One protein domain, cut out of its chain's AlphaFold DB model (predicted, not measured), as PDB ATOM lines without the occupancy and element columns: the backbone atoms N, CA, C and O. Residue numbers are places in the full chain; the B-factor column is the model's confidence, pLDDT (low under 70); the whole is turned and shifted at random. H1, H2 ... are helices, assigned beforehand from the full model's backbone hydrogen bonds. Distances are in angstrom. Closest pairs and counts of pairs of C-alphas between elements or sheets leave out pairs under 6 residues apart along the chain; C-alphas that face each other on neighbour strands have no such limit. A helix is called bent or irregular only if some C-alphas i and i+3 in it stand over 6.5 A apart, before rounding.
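AT A GLANCE: This is residues 25 to 36 and 52 to 155 of the 156 residues of an uncharacterized protein of Caenorhabditis remanei (UniProt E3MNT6). Three helices, H2, H4 and H5, pack steeply crossed into a core at one end, and the longest of them, H5, runs out of this core toward a looser end, where H6 makes a corner with it and H1 comes close. Residues 144 to 155, of which 144 to 153 belong to H7, stick out as a free arm, while residues 129 to 140, with no named element, fold back toward the core. The printed part has 116 residues with seven named helices, H1 to H7 in chain order, and no named strand; the class is all helix. It is only just compact, close to loose, with a radius of gyration of the C-alphas of 16.0 A, and flat, spanning 46 by 43 by 19 A.

IN THESE COORDINATES: Find C-alpha 100 at (197.361, 161.926, 213.861); from there H5, residues 100 to 116, runs 24.3 A to C-alpha 116 at (177.204, 166.977, 201.320). Before it look for H4, residues 78 to 91, 20.3 A long and only just irregular: C-alphas 80 and 83 are 6.9 A apart, and its line is a rough one. H2 is residues 59 to 68, 14.1 A, and H3 is residues 71 to 74. H1, residues 25 to 36, is 16.3 A long. After H5 come H6, residues 120 to 128, and H7, residues 141 to 153, which runs 19.1 A to C-alpha 153 at (181.461, 196.602, 194.499).

HOW THE PARTS SIT: Begin at the hub, H4. It touches H5 at a steep tilt of 49 degrees, opposite ways, closest at the C-alphas of Tyr 81 and Cys 110, 6.0 A. It touches H2 at a steep tilt of 43 degrees, opposite ways, closest at the C-alphas of Leu 59 and Tyr 86, 6.1 A. H5 touches H2 with residues 103 to 107 alone, closest at the C-alphas of Leu 66 and Ile 107, 7.0 A; they are only just about perpendicular, at 71 degrees. H3 and H4 only just touch, and only at the corner, with 3 pairs of C-alphas within 8 A, closest Thr 72 and Ile 78, 6.2 A. H6 is close to but not clearly touching H5, closest at the C-alphas of Leu 116 and Leu 122, 5.5 A. H1 is likewise close to but not clearly touching H5, with the C-alphas of Val 34 and Val 115 6.9 A apart, and is near H6. H7 is close to but not clearly touching H6, closest at the C-alphas of His 127 and Asp 142, 7.4 A. Each O i to N i+4 pair is within hydrogen-bond range in H1, H2, H5 and H6, against 7 of 10 in H4 and 8 of 9 in H7; H3 is too short for one.

THE WHOLE: The C-alphas farthest apart are those of His 68 and Val 155, 49.2 A. Residues 37 to 51 are not printed, and C-alphas 36 and 52 stand 31.3 A apart across the cut. The link from H6 to H7 is long. Look for low confidence at residues 146 to 155, under 70.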
ATOM      1  N   ASP A  25     161.573 164.005 206.664       90.62
ATOM      2  CA  ASP A  25     161.480 163.044 205.553       90.62
ATOM      3  C   ASP A  25     162.602 163.207 204.523       90.62
ATOM      4  O   ASP A  25     163.047 162.237 203.915       90.62
ATOM      5  N   THR A  26     163.074 164.438 204.314       87.38
ATOM      6  CA  THR A  26     164.217 164.705 203.432       87.38
ATOM      7  C   THR A  26     165.497 164.171 204.061       87.38
ATOM      8  O   THR A  26     166.248 163.476 203.384       87.38
ATOM      9  N   VAL A  27     165.710 164.416 205.359       88.31
ATOM     10  CA  VAL A  27     166.858 163.868 206.101       88.31
ATOM     11  C   VAL A  27     166.842 162.339 206.079       88.31
ATOM     12  O   VAL A  27     167.877 161.722 205.842       88.31
ATOM     13  N   LYS A  28     165.670 161.714 206.243       90.38
ATOM     14  CA  LYS A  28     165.510 160.257 206.174       90.38
ATOM     15  C   LYS A  28     165.901 159.700 204.801       90.38
ATOM     16  O   LYS A  28     166.710 158.781 204.740       90.38
ATOM     17  N   LYS A  29     165.410 160.301 203.712       88.50
ATOM     18  CA  LYS A  29     165.764 159.899 202.336       88.50
ATOM     19  C   LYS A  29     167.251 160.075 202.038       88.50
ATOM     20  O   LYS A  29     167.854 159.230 201.386       88.50
ATOM     21  N   ILE A  30     167.848 161.165 202.519       85.94
ATOM     22  CA  ILE A  30     169.290 161.406 202.400       85.94
ATOM     23  C   ILE A  30     170.061 160.324 203.153       85.94
ATOM     24  O   ILE A  30     170.964 159.723 202.582       85.94
ATOM     25  N   LYS A  31     169.678 160.037 204.403       87.50
ATOM     26  CA  LYS A  31     170.289 158.975 205.206       87.50
ATOM     27  C   LYS A  31     170.211 157.631 204.487       87.50
ATOM     28  O   LYS A  31     171.220 156.952 204.393       87.50
ATOM     29  N   GLU A  32     169.048 157.266 203.953       86.62
ATOM     30  CA  GLU A  32     168.863 156.030 203.186       86.62
ATOM     31  C   GLU A  32     169.762 155.995 201.941       86.62
ATOM     32  O   GLU A  32     170.461 155.012 201.734       86.62
ATOM     33  N   SER A  33     169.817 157.079 201.160       82.00
ATOM     34  CA  SER A  33     170.683 157.194 199.976       82.00
ATOM     35  C   SER A  33     172.173 157.050 200.313       82.00
ATOM     36  O   SER A  33     172.901 156.300 199.657       82.00
ATOM     37  N   VAL A  34     172.624 157.720 201.379       79.12
ATOM     38  CA  VAL A  34     173.997 157.609 201.881       79.12
ATOM     39  C   VAL A  34     174.259 156.184 202.365       79.12
ATOM     40  O   VAL A  34     175.226 155.579 201.925       79.12
ATOM     41  N   CYS A  35     173.379 155.594 203.178       79.88
ATOM     42  CA  CYS A  35     173.519 154.214 203.654       79.88
ATOM     43  C   CYS A  35     173.544 153.179 202.520       79.88
ATOM     44  O   CYS A  35     174.290 152.210 202.611       79.88
ATOM     45  N   LEU A  36     172.759 153.369 201.456       77.06
ATOM     46  CA  LEU A  36     172.792 152.503 200.275       77.06
ATOM     47  C   LEU A  36     174.131 152.617 199.536       77.06
ATOM     48  O   LEU A  36     174.690 151.602 199.130       77.06
ATOM     49  N   ALA A  52     200.116 159.107 212.237       93.88
ATOM     50  CA  ALA A  52     201.060 159.943 211.514       93.88
ATOM     51  C   ALA A  52     202.479 159.712 212.056       93.88
ATOM     52  O   ALA A  52     202.677 159.408 213.237       93.88
ATOM     53  N   LYS A  53     203.478 159.860 211.186       92.88
ATOM     54  CA  LYS A  53     204.885 159.769 211.580       92.88
ATOM     55  C   LYS A  53     205.307 161.024 212.353       92.88
ATOM     56  O   LYS A  53     204.562 161.998 212.445       92.88
ATOM     57  N   SER A  54     206.519 161.022 212.909       91.19
ATOM     58  CA  SER A  54     207.068 162.167 213.656       91.19
ATOM     59  C   SER A  54     207.221 163.438 212.809       91.19
ATOM     60  O   SER A  54     207.095 164.552 213.317       91.19
ATOM     61  N   ASP A  55     207.466 163.280 211.510       93.50
ATOM     62  CA  ASP A  55     207.493 164.342 210.499       93.50
ATOM     63  C   ASP A  55     206.090 164.725 209.985       93.50
ATOM     64  O   ASP A  55     205.940 165.643 209.184       93.50
ATOM     65  N   GLY A  56     205.048 164.082 210.510       95.69
ATOM     66  CA  GLY A  56     203.650 164.313 210.188       95.69
ATOM     67  C   GLY A  56     203.134 163.448 209.042       95.69
ATOM     68  O   GLY A  56     203.611 162.335 208.813       95.69
ATOM     69  N   PHE A  57     202.106 163.938 208.347       97.56
ATOM     70  CA  PHE A  57     201.551 163.285 207.165       97.56
ATOM     71  C   PHE A  57     201.502 164.242 205.971       97.56
ATOM     72  O   PHE A  57     201.315 165.447 206.116       97.56
ATOM     73  N   THR A  58     201.665 163.676 204.779       97.62
ATOM     74  CA  THR A  58     201.556 164.357 203.483       97.62
ATOM     75  C   THR A  58     200.210 164.057 202.820       97.62
ATOM     76  O   THR A  58     199.521 163.105 203.194       97.62
ATOM     77  N   LEU A  59     199.871 164.774 201.746       98.00
ATOM     78  CA  LEU A  59     198.711 164.453 200.905       98.00
ATOM     79  C   LEU A  59     198.698 162.982 200.449       98.00
ATOM     80  O   LEU A  59     197.650 162.337 200.439       98.00
ATOM     81  N   GLN A  60     199.859 162.415 200.107       98.19
ATOM     82  CA  GLN A  60     199.929 161.011 199.703       98.19
ATOM     83  C   GLN A  60     199.640 160.068 200.877       98.19
ATOM     84  O   GLN A  60     199.012 159.028 200.683       98.19
ATOM     85  N   ASN A  61     200.056 160.427 202.097       97.94
ATOM     86  CA  ASN A  61     199.698 159.662 203.290       97.94
ATOM     87  C   ASN A  61     198.180 159.667 203.514       97.94
ATOM     88  O   ASN A  61     197.628 158.593 203.723       97.94
ATOM     89  N   LEU A  62     197.511 160.819 203.368       98.38
ATOM     90  CA  LEU A  62     196.047 160.914 203.441       98.38
ATOM     91  C   LEU A  62     195.370 160.013 202.396       98.38
ATOM     92  O   LEU A  62     194.545 159.176 202.750       98.38
ATOM     93  N   LYS A  63     195.764 160.095 201.117       98.50
ATOM     94  CA  LYS A  63     195.200 159.240 200.051       98.50
ATOM     95  C   LYS A  63     195.397 157.745 200.320       98.50
ATOM     96  O   LYS A  63     194.491 156.944 200.080       98.50
ATOM     97  N   ASN A  64     196.572 157.370 200.825       97.81
ATOM     98  CA  ASN A  64     196.871 155.991 201.201       97.81
ATOM     99  C   ASN A  64     196.021 155.525 202.388       97.81
ATOM    100  O   ASN A  64     195.670 154.348 202.443       97.81
ATOM    101  N   GLU A  65     195.700 156.422 203.320       97.75
ATOM    102  CA  GLU A  65     194.846 156.123 204.468       97.75
ATOM    103  C   GLU A  65     193.386 155.939 204.051       97.75
ATOM    104  O   GLU A  65     192.787 154.922 204.389       97.75
ATOM    105  N   LEU A  66     192.850 156.817 203.196       97.00
ATOM    106  CA  LEU A  66     191.507 156.663 202.619       97.00
ATOM    107  C   LEU A  66     191.343 155.305 201.919       97.00
ATOM    108  O   LEU A  66     190.342 154.613 202.100       97.00
ATOM    109  N   LYS A  67     192.362 154.880 201.160       96.00
ATOM    110  CA  LYS A  67     192.388 153.555 200.530       96.00
ATOM    111  C   LYS A  67     192.511 152.429 201.558       96.00
ATOM    112  O   LYS A  67     191.830 151.415 201.438       96.00
ATOM    113  N   HIS A  68     193.380 152.583 202.560       95.50
ATOM    114  CA  HIS A  68     193.566 151.585 203.614       95.50
ATOM    115  C   HIS A  68     192.241 151.270 204.305       95.50
ATOM    116  O   HIS A  68     191.896 150.093 204.411       95.50
ATOM    117  N   LEU A  69     191.482 152.305 204.662       93.44
ATOM    118  CA  LEU A  69     190.186 152.225 205.332       93.44
ATOM    119  C   LEU A  69     189.050 151.702 204.434       93.44
ATOM    120  O   LEU A  69     187.949 151.487 204.921       93.44
ATOM    121  N   GLY A  70     189.300 151.471 203.140       91.00
ATOM    122  CA  GLY A  70     188.277 151.034 202.182       91.00
ATOM    123  C   GLY A  70     187.352 152.158 201.708       91.00
ATOM    124  O   GLY A  70     186.457 151.911 200.908       91.00
ATOM    125  N   LEU A  71     187.596 153.407 202.117       91.44
ATOM    126  CA  LEU A  71     186.723 154.536 201.795       91.44
ATOM    127  C   LEU A  71     186.693 154.866 200.304       91.44
ATOM    128  O   LEU A  71     185.733 155.466 199.849       91.44
ATOM    129  N   THR A  72     187.702 154.457 199.533       92.81
ATOM    130  CA  THR A  72     187.707 154.604 198.068       92.81
ATOM    131  C   THR A  72     186.755 153.641 197.356       92.81
ATOM    132  O   THR A  72     186.426 153.863 196.198       92.81
ATOM    133  N   GLU A  73     186.353 152.551 198.014       87.06
ATOM    134  CA  GLU A  73     185.338 151.618 197.500       87.06
ATOM    135  C   GLU A  73     183.936 152.147 197.824       87.06
ATOM    136  O   GLU A  73     183.033 152.087 196.995       87.06
ATOM    137  N   THR A  74     183.787 152.711 199.023       85.06
ATOM    138  CA  THR A  74     182.560 153.317 199.542       85.06
ATOM    139  C   THR A  74     182.213 154.647 198.853       85.06
ATOM    140  O   THR A  74     181.066 154.907 198.497       85.06
ATOM    141  N   PHE A  75     183.215 155.505 198.668       89.25
ATOM    142  CA  PHE A  75     183.122 156.830 198.070       89.25
ATOM    143  C   PHE A  75     184.152 156.915 196.946       89.25
ATOM    144  O   PHE A  75     185.324 157.229 197.167       89.25
ATOM    145  N   THR A  76     183.725 156.614 195.725       91.50
ATOM    146  CA  THR A  76     184.612 156.563 194.553       91.50
ATOM    147  C   THR A  76     185.311 157.896 194.267       91.50
ATOM    148  O   THR A  76     186.423 157.911 193.752       91.50
ATOM    149  N   GLU A  77     184.680 159.004 194.653       94.12
ATOM    150  CA  GLU A  77     185.132 160.384 194.464       94.12
ATOM    151  C   GLU A  77     186.025 160.916 195.602       94.12
ATOM    152  O   GLU A  77     186.570 162.012 195.509       94.12
ATOM    153  N   ILE A  78     186.202 160.178 196.707       96.00
ATOM    154  CA  ILE A  78     186.777 160.744 197.944       96.00
ATOM    155  C   ILE A  78     188.208 161.273 197.789       96.00
ATOM    156  O   ILE A  78     188.622 162.194 198.493       96.00
ATOM    157  N   GLN A  79     188.989 160.700 196.870       97.19
ATOM    158  CA  GLN A  79     190.365 161.143 196.638       97.19
ATOM    159  C   GLN A  79     190.459 162.458 195.864       97.19
ATOM    160  O   GLN A  79     191.520 163.092 195.920       97.19
ATOM    161  N   ASP A  80     189.384 162.872 195.193       97.12
ATOM    162  CA  ASP A  80     189.323 164.144 194.474       97.12
ATOM    163  C   ASP A  80     189.330 165.311 195.470       97.12
ATOM    164  O   ASP A  80     189.990 166.320 195.241       97.12
ATOM    165  N   TYR A  81     188.710 165.119 196.639       97.38
ATOM    166  CA  TYR A  81     188.643 166.120 197.712       97.38
ATOM    167  C   TYR A  81     189.898 166.174 198.588       97.38
ATOM    168  O   TYR A  81     190.155 167.177 199.251       97.38
ATOM    169  N   ALA A  82     190.714 165.116 198.584       97.81
ATOM    170  CA  ALA A  82     191.848 164.989 199.499       97.81
ATOM    171  C   ALA A  82     192.855 166.142 199.376       97.81
ATOM    172  O   ALA A  82     193.494 166.503 200.362       97.81
ATOM    173  N   LYS A  83     193.022 166.708 198.172       98.06
ATOM    174  CA  LYS A  83     193.948 167.826 197.947       98.06
ATOM    175  C   LYS A  83     193.478 169.087 198.669       98.06
ATOM    176  O   LYS A  83     194.262 169.653 199.425       98.06
ATOM    177  N   ASP A  84     192.236 169.493 198.444       96.50
ATOM    178  CA  ASP A  84     191.706 170.748 198.981       96.50
ATOM    179  C   ASP A  84     191.552 170.652 200.504       96.50
ATOM    180  O   ASP A  84     192.013 171.529 201.230       96.50
ATOM    181  N   VAL A  85     191.076 169.505 201.004       97.88
ATOM    182  CA  VAL A  85     191.050 169.208 202.446       97.88
ATOM    183  C   VAL A  85     192.448 169.297 203.060       97.88
ATOM    184  O   VAL A  85     192.626 169.913 204.109       97.88
ATOM    185  N   TYR A  86     193.461 168.694 202.426       97.81
ATOM    186  CA  TYR A  86     194.830 168.734 202.943       97.81
ATOM    187  C   TYR A  86     195.366 170.165 203.029       97.81
ATOM    188  O   TYR A  86     196.003 170.508 204.023       97.81
ATOM    189  N   VAL A  87     195.126 170.989 202.004       96.44
ATOM    190  CA  VAL A  87     195.563 172.393 201.977       96.44
ATOM    191  C   VAL A  87     194.943 173.170 203.137       96.44
ATOM    192  O   VAL A  87     195.673 173.819 203.887       96.44
ATOM    193  N   ASP A  88     193.636 173.037 203.339       94.81
ATOM    194  CA  ASP A  88     192.913 173.780 204.371       94.81
ATOM    195  C   ASP A  88     193.284 173.319 205.786       94.81
ATOM    196  O   ASP A  88     193.582 174.141 206.655       94.81
ATOM    197  N   VAL A  89     193.372 172.003 206.016       94.94
ATOM    198  CA  VAL A  89     193.834 171.440 207.298       94.94
ATOM    199  C   VAL A  89     195.277 171.866 207.592       94.94
ATOM    200  O   VAL A  89     195.620 172.190 208.732       94.94
ATOM    201  N   TYR A  90     196.132 171.919 206.568       94.19
ATOM    202  CA  TYR A  90     197.502 172.405 206.704       94.19
ATOM    203  C   TYR A  90     197.564 173.896 207.048       94.19
ATOM    204  O   TYR A  90     198.412 174.285 207.852       94.19
ATOM    205  N   ALA A  91     196.682 174.722 206.484       92.19
ATOM    206  CA  ALA A  91     196.649 176.160 206.738       92.19
ATOM    207  C   ALA A  91     196.305 176.495 208.200       92.19
ATOM    208  O   ALA A  91     196.859 177.440 208.762       92.19
ATOM    209  N   VAL A  92     195.446 175.696 208.842       89.88
ATOM    210  CA  VAL A  92     194.981 175.931 210.223       89.88
ATOM    211  C   VAL A  92     195.720 175.103 211.281       89.88
ATOM    212  O   VAL A  92     195.334 175.090 212.456       89.88
ATOM    213  N   LYS A  93     196.789 174.393 210.896       90.06
ATOM    214  CA  LYS A  93     197.507 173.493 211.803       90.06
ATOM    215  C   LYS A  93     198.069 174.237 213.018       90.06
ATOM    216  O   LYS A  93     198.682 175.298 212.921       90.06
ATOM    217  N   LYS A  94     197.935 173.624 214.196       85.81
ATOM    218  CA  LYS A  94     198.411 174.203 215.470       85.81
ATOM    219  C   LYS A  94     199.884 173.916 215.768       85.81
ATOM    220  O   LYS A  94     200.430 174.411 216.754       85.81
ATOM    221  N   LYS A  95     200.510 173.033 214.993       88.25
ATOM    222  CA  LYS A  95     201.871 172.532 215.207       88.25
ATOM    223  C   LYS A  95     202.653 172.576 213.903       88.25
ATOM    224  O   LYS A  95     202.080 172.715 212.830       88.25
ATOM    225  N   TYR A  96     203.973 172.448 214.009       89.06
ATOM    226  CA  TYR A  96     204.858 172.489 212.846       89.06
ATOM    227  C   TYR A  96     204.508 171.401 211.816       89.06
ATOM    228  O   TYR A  96     204.393 171.696 210.627       89.06
ATOM    229  N   ASN A  97     204.226 170.183 212.287       93.00
ATOM    230  CA  ASN A  97     203.800 169.048 211.466       93.00
ATOM    231  C   ASN A  97     202.333 168.693 211.723       93.00
ATOM    232  O   ASN A  97     201.823 168.913 212.825       93.00
ATOM    233  N   LEU A  98     201.689 168.098 210.717       95.38
ATOM    234  CA  LEU A  98     200.344 167.541 210.832       95.38
ATOM    235  C   LEU A  98     200.371 166.214 211.596       95.38
ATOM    236  O   LEU A  98     201.047 165.271 211.194       95.38
ATOM    237  N   ARG A  99     199.648 166.140 212.709       96.06
ATOM    238  CA  ARG A  99     199.631 165.006 213.644       96.06
ATOM    239  C   ARG A  99     198.503 164.034 213.308       96.06
ATOM    240  O   ARG A  99     197.640 164.332 212.490       96.06
ATOM    241  N   THR A 100     198.445 162.909 214.020       96.44
ATOM    242  CA  THR A 100     197.361 161.926 213.861       96.44
ATOM    243  C   THR A 100     195.968 162.534 214.068       96.44
ATOM    244  O   THR A 100     195.067 162.207 213.313       96.44
ATOM    245  N   CYS A 101     195.766 163.446 215.029       95.44
ATOM    246  CA  CYS A 101     194.459 164.110 215.180       95.44
ATOM    247  C   CYS A 101     194.087 164.941 213.946       95.44
ATOM    248  O   CYS A 101     192.950 164.891 213.507       95.44
ATOM    249  N   ASP A 102     195.067 165.613 213.337       96.75
ATOM    250  CA  ASP A 102     194.844 166.401 212.127       96.75
ATOM    251  C   ASP A 102     194.567 165.461 210.917       96.75
ATOM    252  O   ASP A 102     193.908 165.848 209.955       96.75
ATOM    253  N   LEU A 103     195.034 164.199 210.966       97.44
ATOM    254  CA  LEU A 103     194.708 163.152 209.985       97.44
ATOM    255  C   LEU A 103     193.275 162.634 210.161       97.44
ATOM    256  O   LEU A 103     192.587 162.445 209.161       97.44
ATOM    257  N   PHE A 104     192.823 162.423 211.403       96.81
ATOM    258  CA  PHE A 104     191.421 162.105 211.692       96.81
ATOM    259  C   PHE A 104     190.498 163.201 211.156       96.81
ATOM    260  O   PHE A 104     189.575 162.882 210.408       96.81
ATOM    261  N   ASP A 105     190.814 164.468 211.444       95.25
ATOM    262  CA  ASP A 105     190.061 165.615 210.934       95.25
ATOM    263  C   ASP A 105     190.020 165.584 209.395       95.25
ATOM    264  O   ASP A 105     188.951 165.642 208.798       95.25
ATOM    265  N   ALA A 106     191.162 165.401 208.723       97.75
ATOM    266  CA  ALA A 106     191.204 165.343 207.260       97.75
ATOM    267  C   ALA A 106     190.368 164.189 206.666       97.75
ATOM    268  O   ALA A 106     189.726 164.362 205.627       97.75
ATOM    269  N   ILE A 107     190.352 163.013 207.302       97.50
ATOM    270  CA  ILE A 107     189.531 161.873 206.867       97.50
ATOM    271  C   ILE A 107     188.041 162.191 207.027       97.50
ATOM    272  O   ILE A 107     187.278 161.982 206.082       97.50
ATOM    273  N   GLU A 108     187.642 162.733 208.182       96.31
ATOM    274  CA  GLU A 108     186.260 163.142 208.452       96.31
ATOM    275  C   GLU A 108     185.783 164.166 207.417       96.31
ATOM    276  O   GLU A 108     184.713 164.000 206.835       96.31
ATOM    277  N   GLN A 109     186.596 165.184 207.119       97.12
ATOM    278  CA  GLN A 109     186.229 166.221 206.152       97.12
ATOM    279  C   GLN A 109     186.076 165.664 204.733       97.12
ATOM    280  O   GLN A 109     185.110 165.999 204.045       97.12
ATOM    281  N   CYS A 110     186.946 164.739 204.309       97.50
ATOM    282  CA  CYS A 110     186.780 164.058 203.023       97.50
ATOM    283  C   CYS A 110     185.434 163.311 202.947       97.50
ATOM    284  O   CYS A 110     184.725 163.410 201.943       97.50
ATOM    285  N   GLN A 111     185.056 162.584 204.005       94.69
ATOM    286  CA  GLN A 111     183.769 161.878 204.071       94.69
ATOM    287  C   GLN A 111     182.586 162.853 204.103       94.69
ATOM    288  O   GLN A 111     181.585 162.637 203.414       94.69
ATOM    289  N   LEU A 112     182.697 163.938 204.873       94.81
ATOM    290  CA  LEU A 112     181.656 164.950 204.995       94.81
ATOM    291  C   LEU A 112     181.372 165.614 203.646       94.81
ATOM    292  O   LEU A 112     180.207 165.712 203.265       94.81
ATOM    293  N   ILE A 113     182.402 165.986 202.879       95.31
ATOM    294  CA  ILE A 113     182.223 166.524 201.520       95.31
ATOM    295  C   ILE A 113     181.490 165.517 200.627       95.31
ATOM    296  O   ILE A 113     180.540 165.903 199.941       95.31
ATOM    297  N   CYS A 114     181.860 164.229 200.670       92.75
ATOM    298  CA  CYS A 114     181.161 163.193 199.902       92.75
ATOM    299  C   CYS A 114     179.664 163.171 200.239       92.75
ATOM    300  O   CYS A 114     178.830 163.136 199.337       92.75
ATOM    301  N   VAL A 115     179.310 163.238 201.528       90.75
ATOM    302  CA  VAL A 115     177.915 163.255 202.000       90.75
ATOM    303  C   VAL A 115     177.183 164.525 201.560       90.75
ATOM    304  O   VAL A 115     176.064 164.436 201.052       90.75
ATOM    305  N   LEU A 116     177.799 165.698 201.716       91.94
ATOM    306  CA  LEU A 116     177.204 166.977 201.320       91.94
ATOM    307  C   LEU A 116     176.933 167.025 199.812       91.94
ATOM    308  O   LEU A 116     175.862 167.464 199.391       91.94
ATOM    309  N   ASN A 117     177.838 166.481 198.996       90.62
ATOM    310  CA  ASN A 117     177.678 166.420 197.545       90.62
ATOM    311  C   ASN A 117     176.585 165.446 197.073       90.62
ATOM    312  O   ASN A 117     176.184 165.512 195.914       90.62
ATOM    313  N   ARG A 118     176.014 164.602 197.949       86.44
ATOM    314  CA  ARG A 118     174.845 163.769 197.602       86.44
ATOM    315  C   ARG A 118     173.539 164.554 197.516       86.44
ATOM    316  O   ARG A 118     172.555 164.032 196.991       86.44
ATOM    317  N   SER A 119     173.473 165.772 198.058       87.12
ATOM    318  CA  SER A 119     172.249 166.568 198.013       87.12
ATOM    319  C   SER A 119     172.515 168.066 198.040       87.12
ATOM    320  O   SER A 119     172.992 168.609 199.034       87.12
ATOM    321  N   GLU A 120     172.035 168.770 197.013       88.31
ATOM    322  CA  GLU A 120     172.017 170.239 196.995       88.31
ATOM    323  C   GLU A 120     171.302 170.837 198.215       88.31
ATOM    324  O   GLU A 120     171.677 171.896 198.705       88.31
ATOM    325  N   LYS A 121     170.312 170.131 198.778       89.75
ATOM    326  CA  LYS A 121     169.613 170.583 199.988       89.75
ATOM    327  C   LYS A 121     170.509 170.563 201.228       89.75
ATOM    328  O   LYS A 121     170.334 171.415 202.091       89.75
ATOM    329  N   LEU A 122     171.452 169.618 201.328       90.31
ATOM    330  CA  LEU A 122     172.438 169.602 202.414       90.31
ATOM    331  C   LEU A 122     173.435 170.744 202.258       90.31
ATOM    332  O   LEU A 122     173.696 171.451 203.226       90.31
ATOM    333  N   LYS A 123     173.953 170.959 201.044       90.88
ATOM    334  CA  LYS A 123     174.842 172.095 200.775       90.88
ATOM    335  C   LYS A 123     174.153 173.422 201.080       90.88
ATOM    336  O   LYS A 123     174.726 174.246 201.785       90.88
ATOM    337  N   LYS A 124     172.894 173.589 200.655       90.88
ATOM    338  CA  LYS A 124     172.117 174.801 200.944       90.88
ATOM    339  C   LYS A 124     171.827 174.983 202.431       90.88
ATOM    340  O   LYS A 124     171.883 176.104 202.926       90.88
ATOM    341  N   PHE A 125     171.560 173.889 203.147       91.75
ATOM    342  CA  PHE A 125     171.464 173.894 204.604       91.75
ATOM    343  C   PHE A 125     172.763 174.442 205.215       91.75
ATOM    344  O   PHE A 125     172.758 175.526 205.789       91.75
ATOM    345  N   VAL A 126     173.903 173.788 204.972       92.81
ATOM    346  CA  VAL A 126     175.207 174.225 205.507       92.81
ATOM    347  C   VAL A 126     175.517 175.687 205.156       92.81
ATOM    348  O   VAL A 126     175.936 176.445 206.035       92.81
ATOM    349  N   HIS A 127     175.253 176.107 203.915       92.50
ATOM    350  CA  HIS A 127     175.460 177.481 203.460       92.50
ATOM    351  C   HIS A 127     174.635 178.501 204.249       92.50
ATOM    352  O   HIS A 127     175.205 179.391 204.879       92.50
ATOM    353  N   ASN A 128     173.312 178.326 204.309       91.25
ATOM    354  CA  ASN A 128     172.415 179.260 204.995       91.25
ATOM    355  C   ASN A 128     172.666 179.336 206.512       91.25
ATOM    356  O   ASN A 128     172.122 180.206 207.189       91.25
ATOM    357  N   GLN A 129     173.432 178.402 207.084       90.00
ATOM    358  CA  GLN A 129     173.859 178.423 208.488       90.00
ATOM    359  C   GLN A 129     175.297 178.942 208.664       90.00
ATOM    360  O   GLN A 129     175.879 178.799 209.746       90.00
ATOM    361  N   ARG A 130     175.879 179.544 207.616       89.56
ATOM    362  CA  ARG A 130     177.270 180.028 207.571       89.56
ATOM    363  C   ARG A 130     178.255 178.951 208.031       89.56
ATOM    364  O   ARG A 130     179.144 179.192 208.845       89.56
ATOM    365  N   GLY A 131     178.001 177.718 207.599       91.50
ATOM    366  CA  GLY A 131     178.761 176.540 207.992       91.50
ATOM    367  C   GLY A 131     179.852 176.144 207.008       91.50
ATOM    368  O   GLY A 131     180.685 175.331 207.388       91.50
ATOM    369  N   CYS A 132     179.868 176.695 205.788       93.38
ATOM    370  CA  CYS A 132     180.788 176.257 204.732       93.38
ATOM    371  C   CYS A 132     182.260 176.357 205.147       93.38
ATOM    372  O   CYS A 132     182.998 175.400 204.965       93.38
ATOM    373  N   GLU A 133     182.657 177.454 205.797       90.06
ATOM    374  CA  GLU A 133     184.032 177.670 206.287       90.06
ATOM    375  C   GLU A 133     184.478 176.644 207.344       90.06
ATOM    376  O   GLU A 133     185.668 176.486 207.600       90.06
ATOM    377  N   ARG A 134     183.532 175.936 207.977       90.94
ATOM    378  CA  ARG A 134     183.830 174.876 208.955       90.94
ATOM    379  C   ARG A 134     184.111 173.528 208.295       90.94
ATOM    380  O   ARG A 134     184.430 172.583 209.010       90.94
ATOM    381  N   VAL A 135     183.958 173.429 206.975       93.31
ATOM    382  CA  VAL A 135     184.186 172.211 206.194       93.31
ATOM    383  C   VAL A 135     185.377 172.451 205.254       93.31
ATOM    384  O   VAL A 135     185.172 172.882 204.120       93.31
ATOM    385  N   PRO A 136     186.620 172.207 205.716       92.31
ATOM    386  CA  PRO A 136     187.822 172.220 204.883       92.31
ATOM    387  C   PRO A 136     187.609 171.530 203.537       92.31
ATOM    388  O   PRO A 136     187.121 170.405 203.507       92.31
ATOM    389  N   GLY A 137     187.978 172.184 202.439       89.94
ATOM    390  CA  GLY A 137     187.865 171.676 201.073       89.94
ATOM    391  C   GLY A 137     186.461 171.727 200.459       89.94
ATOM    392  O   GLY A 137     186.284 171.281 199.323       89.94
ATOM    393  N   LEU A 138     185.441 172.245 201.157       93.06
ATOM    394  CA  LEU A 138     184.093 172.352 200.594       93.06
ATOM    395  C   LEU A 138     184.011 173.467 199.544       93.06
ATOM    396  O   LEU A 138     183.965 174.652 199.868       93.06
ATOM    397  N   ASN A 139     183.860 173.080 198.279       90.19
ATOM    398  CA  ASN A 139     183.519 174.017 197.216       90.19
ATOM    399  C   ASN A 139     182.008 174.325 197.233       90.19
ATOM    400  O   ASN A 139     181.180 173.497 196.842       90.19
ATOM    401  N   CYS A 140     181.644 175.519 197.708       91.00
ATOM    402  CA  CYS A 140     180.266 175.997 197.750       91.00
ATOM    403  C   CYS A 140     180.029 177.063 196.670       91.00
ATOM    404  O   CYS A 140     180.538 178.177 196.777       91.00
ATOM    405  N   ALA A 141     179.199 176.742 195.671       89.75
ATOM    406  CA  ALA A 141     178.854 177.667 194.586       89.75
ATOM    407  C   ALA A 141     178.244 178.983 195.103       89.75
ATOM    408  O   ALA A 141     178.654 180.057 194.682       89.75
ATOM    409  N   ASP A 142     177.347 178.905 196.093       88.31
ATOM    410  CA  ASP A 142     176.731 180.092 196.697       88.31
ATOM    411  C   ASP A 142     177.754 180.992 197.433       88.31
ATOM    412  O   ASP A 142     177.526 182.191 197.586       88.31
ATOM    413  N   CYS A 143     178.866 180.434 197.939       89.44
ATOM    414  CA  CYS A 143     179.954 181.231 198.523       89.44
ATOM    415  C   CYS A 143     180.759 181.926 197.421       89.44
ATOM    416  O   CYS A 143     180.955 183.135 197.489       89.44
ATOM    417  N   ALA A 144     181.132 181.187 196.371       84.94
ATOM    418  CA  ALA A 144     181.886 181.731 195.245       84.94
ATOM    419  C   ALA A 144     181.144 182.885 194.541       84.94
ATOM    420  O   ALA A 144     181.759 183.871 194.143       84.94
ATOM    421  N   GLU A 145     179.814 182.806 194.433       75.88
ATOM    422  CA  GLU A 145     178.994 183.885 193.870       75.88
ATOM    423  C   GLU A 145     179.041 185.176 194.707       75.88
ATOM    424  O   GLU A 145     179.023 186.269 194.141       75.88
ATOM    425  N   LYS A 146     179.138 185.083 196.041       61.25
ATOM    426  CA  LYS A 146     179.236 186.261 196.922       61.25
ATOM    427  C   LYS A 146     180.601 186.930 196.833       61.25
ATOM    428  O   LYS A 146     180.652 188.155 196.732       61.25
ATOM    429  N   ASP A 147     181.670 186.140 196.772       57.94
ATOM    430  CA  ASP A 147     183.037 186.653 196.627       57.94
ATOM    431  C   ASP A 147     183.198 187.446 195.313       57.94
ATOM    432  O   ASP A 147     183.877 188.478 195.263       57.94
ATOM    433  N   CYS A 148     182.505 187.023 194.248       49.03
ATOM    434  CA  CYS A 148     182.449 187.757 192.984       49.03
ATOM    435  C   CYS A 148     181.676 189.084 193.090       49.03
ATOM    436  O   CYS A 148     182.103 190.080 192.506       49.03
ATOM    437  N   VAL A 149     180.565 189.130 193.833       51.50
ATOM    438  CA  VAL A 149     179.758 190.354 193.991       51.50
ATOM    439  C   VAL A 149     180.488 191.391 194.849       51.50
ATOM    440  O   VAL A 149     180.565 192.557 194.458       51.50
ATOM    441  N   GLU A 150     181.099 190.979 195.961       49.06
ATOM    442  CA  GLU A 150     181.848 191.887 196.844       49.06
ATOM    443  C   GLU A 150     183.083 192.482 196.150       49.06
ATOM    444  O   GLU A 150     183.365 193.674 196.297       49.06
ATOM    445  N   THR A 151     183.759 191.703 195.299       48.00
ATOM    446  CA  THR A 151     184.913 192.189 194.526       48.00
ATOM    447  C   THR A 151     184.510 193.224 193.468       48.00
ATOM    448  O   THR A 151     185.258 194.167 193.224       48.00
ATOM    449  N   THR A 152     183.318 193.124 192.866       42.44
ATOM    450  CA  THR A 152     182.841 194.127 191.891       42.44
ATOM    451  C   THR A 152     182.369 195.435 192.529       42.44
ATOM    452  O   THR A 152     182.504 196.492 191.916       42.44
ATOM    453  N   CYS A 153     181.875 195.400 193.770       45.44
ATOM    454  CA  CYS A 153     181.461 196.602 194.499       45.44
ATOM    455  C   CYS A 153     182.637 197.388 195.108       45.44
ATOM    456  O   CYS A 153     182.465 198.554 195.438       45.44
ATOM    457  N   ALA A 154     183.824 196.784 195.245       44.88
ATOM    458  CA  ALA A 154     185.017 197.440 195.792       44.88
ATOM    459  C   ALA A 154     185.852 198.229 194.757       44.88
ATOM    460  O   ALA A 154     186.849 198.852 195.118       44.88
ATOM    461  N   VAL A 155     185.466 198.197 193.475       46.50
ATOM    462  CA  VAL A 155     186.165 198.877 192.359       46.50
ATOM    463  C   VAL A 155     185.322 200.028 191.776       46.50
ATOM    464  O   VAL A 155     185.627 200.542 190.704       46.50
TER     465      VAL A 155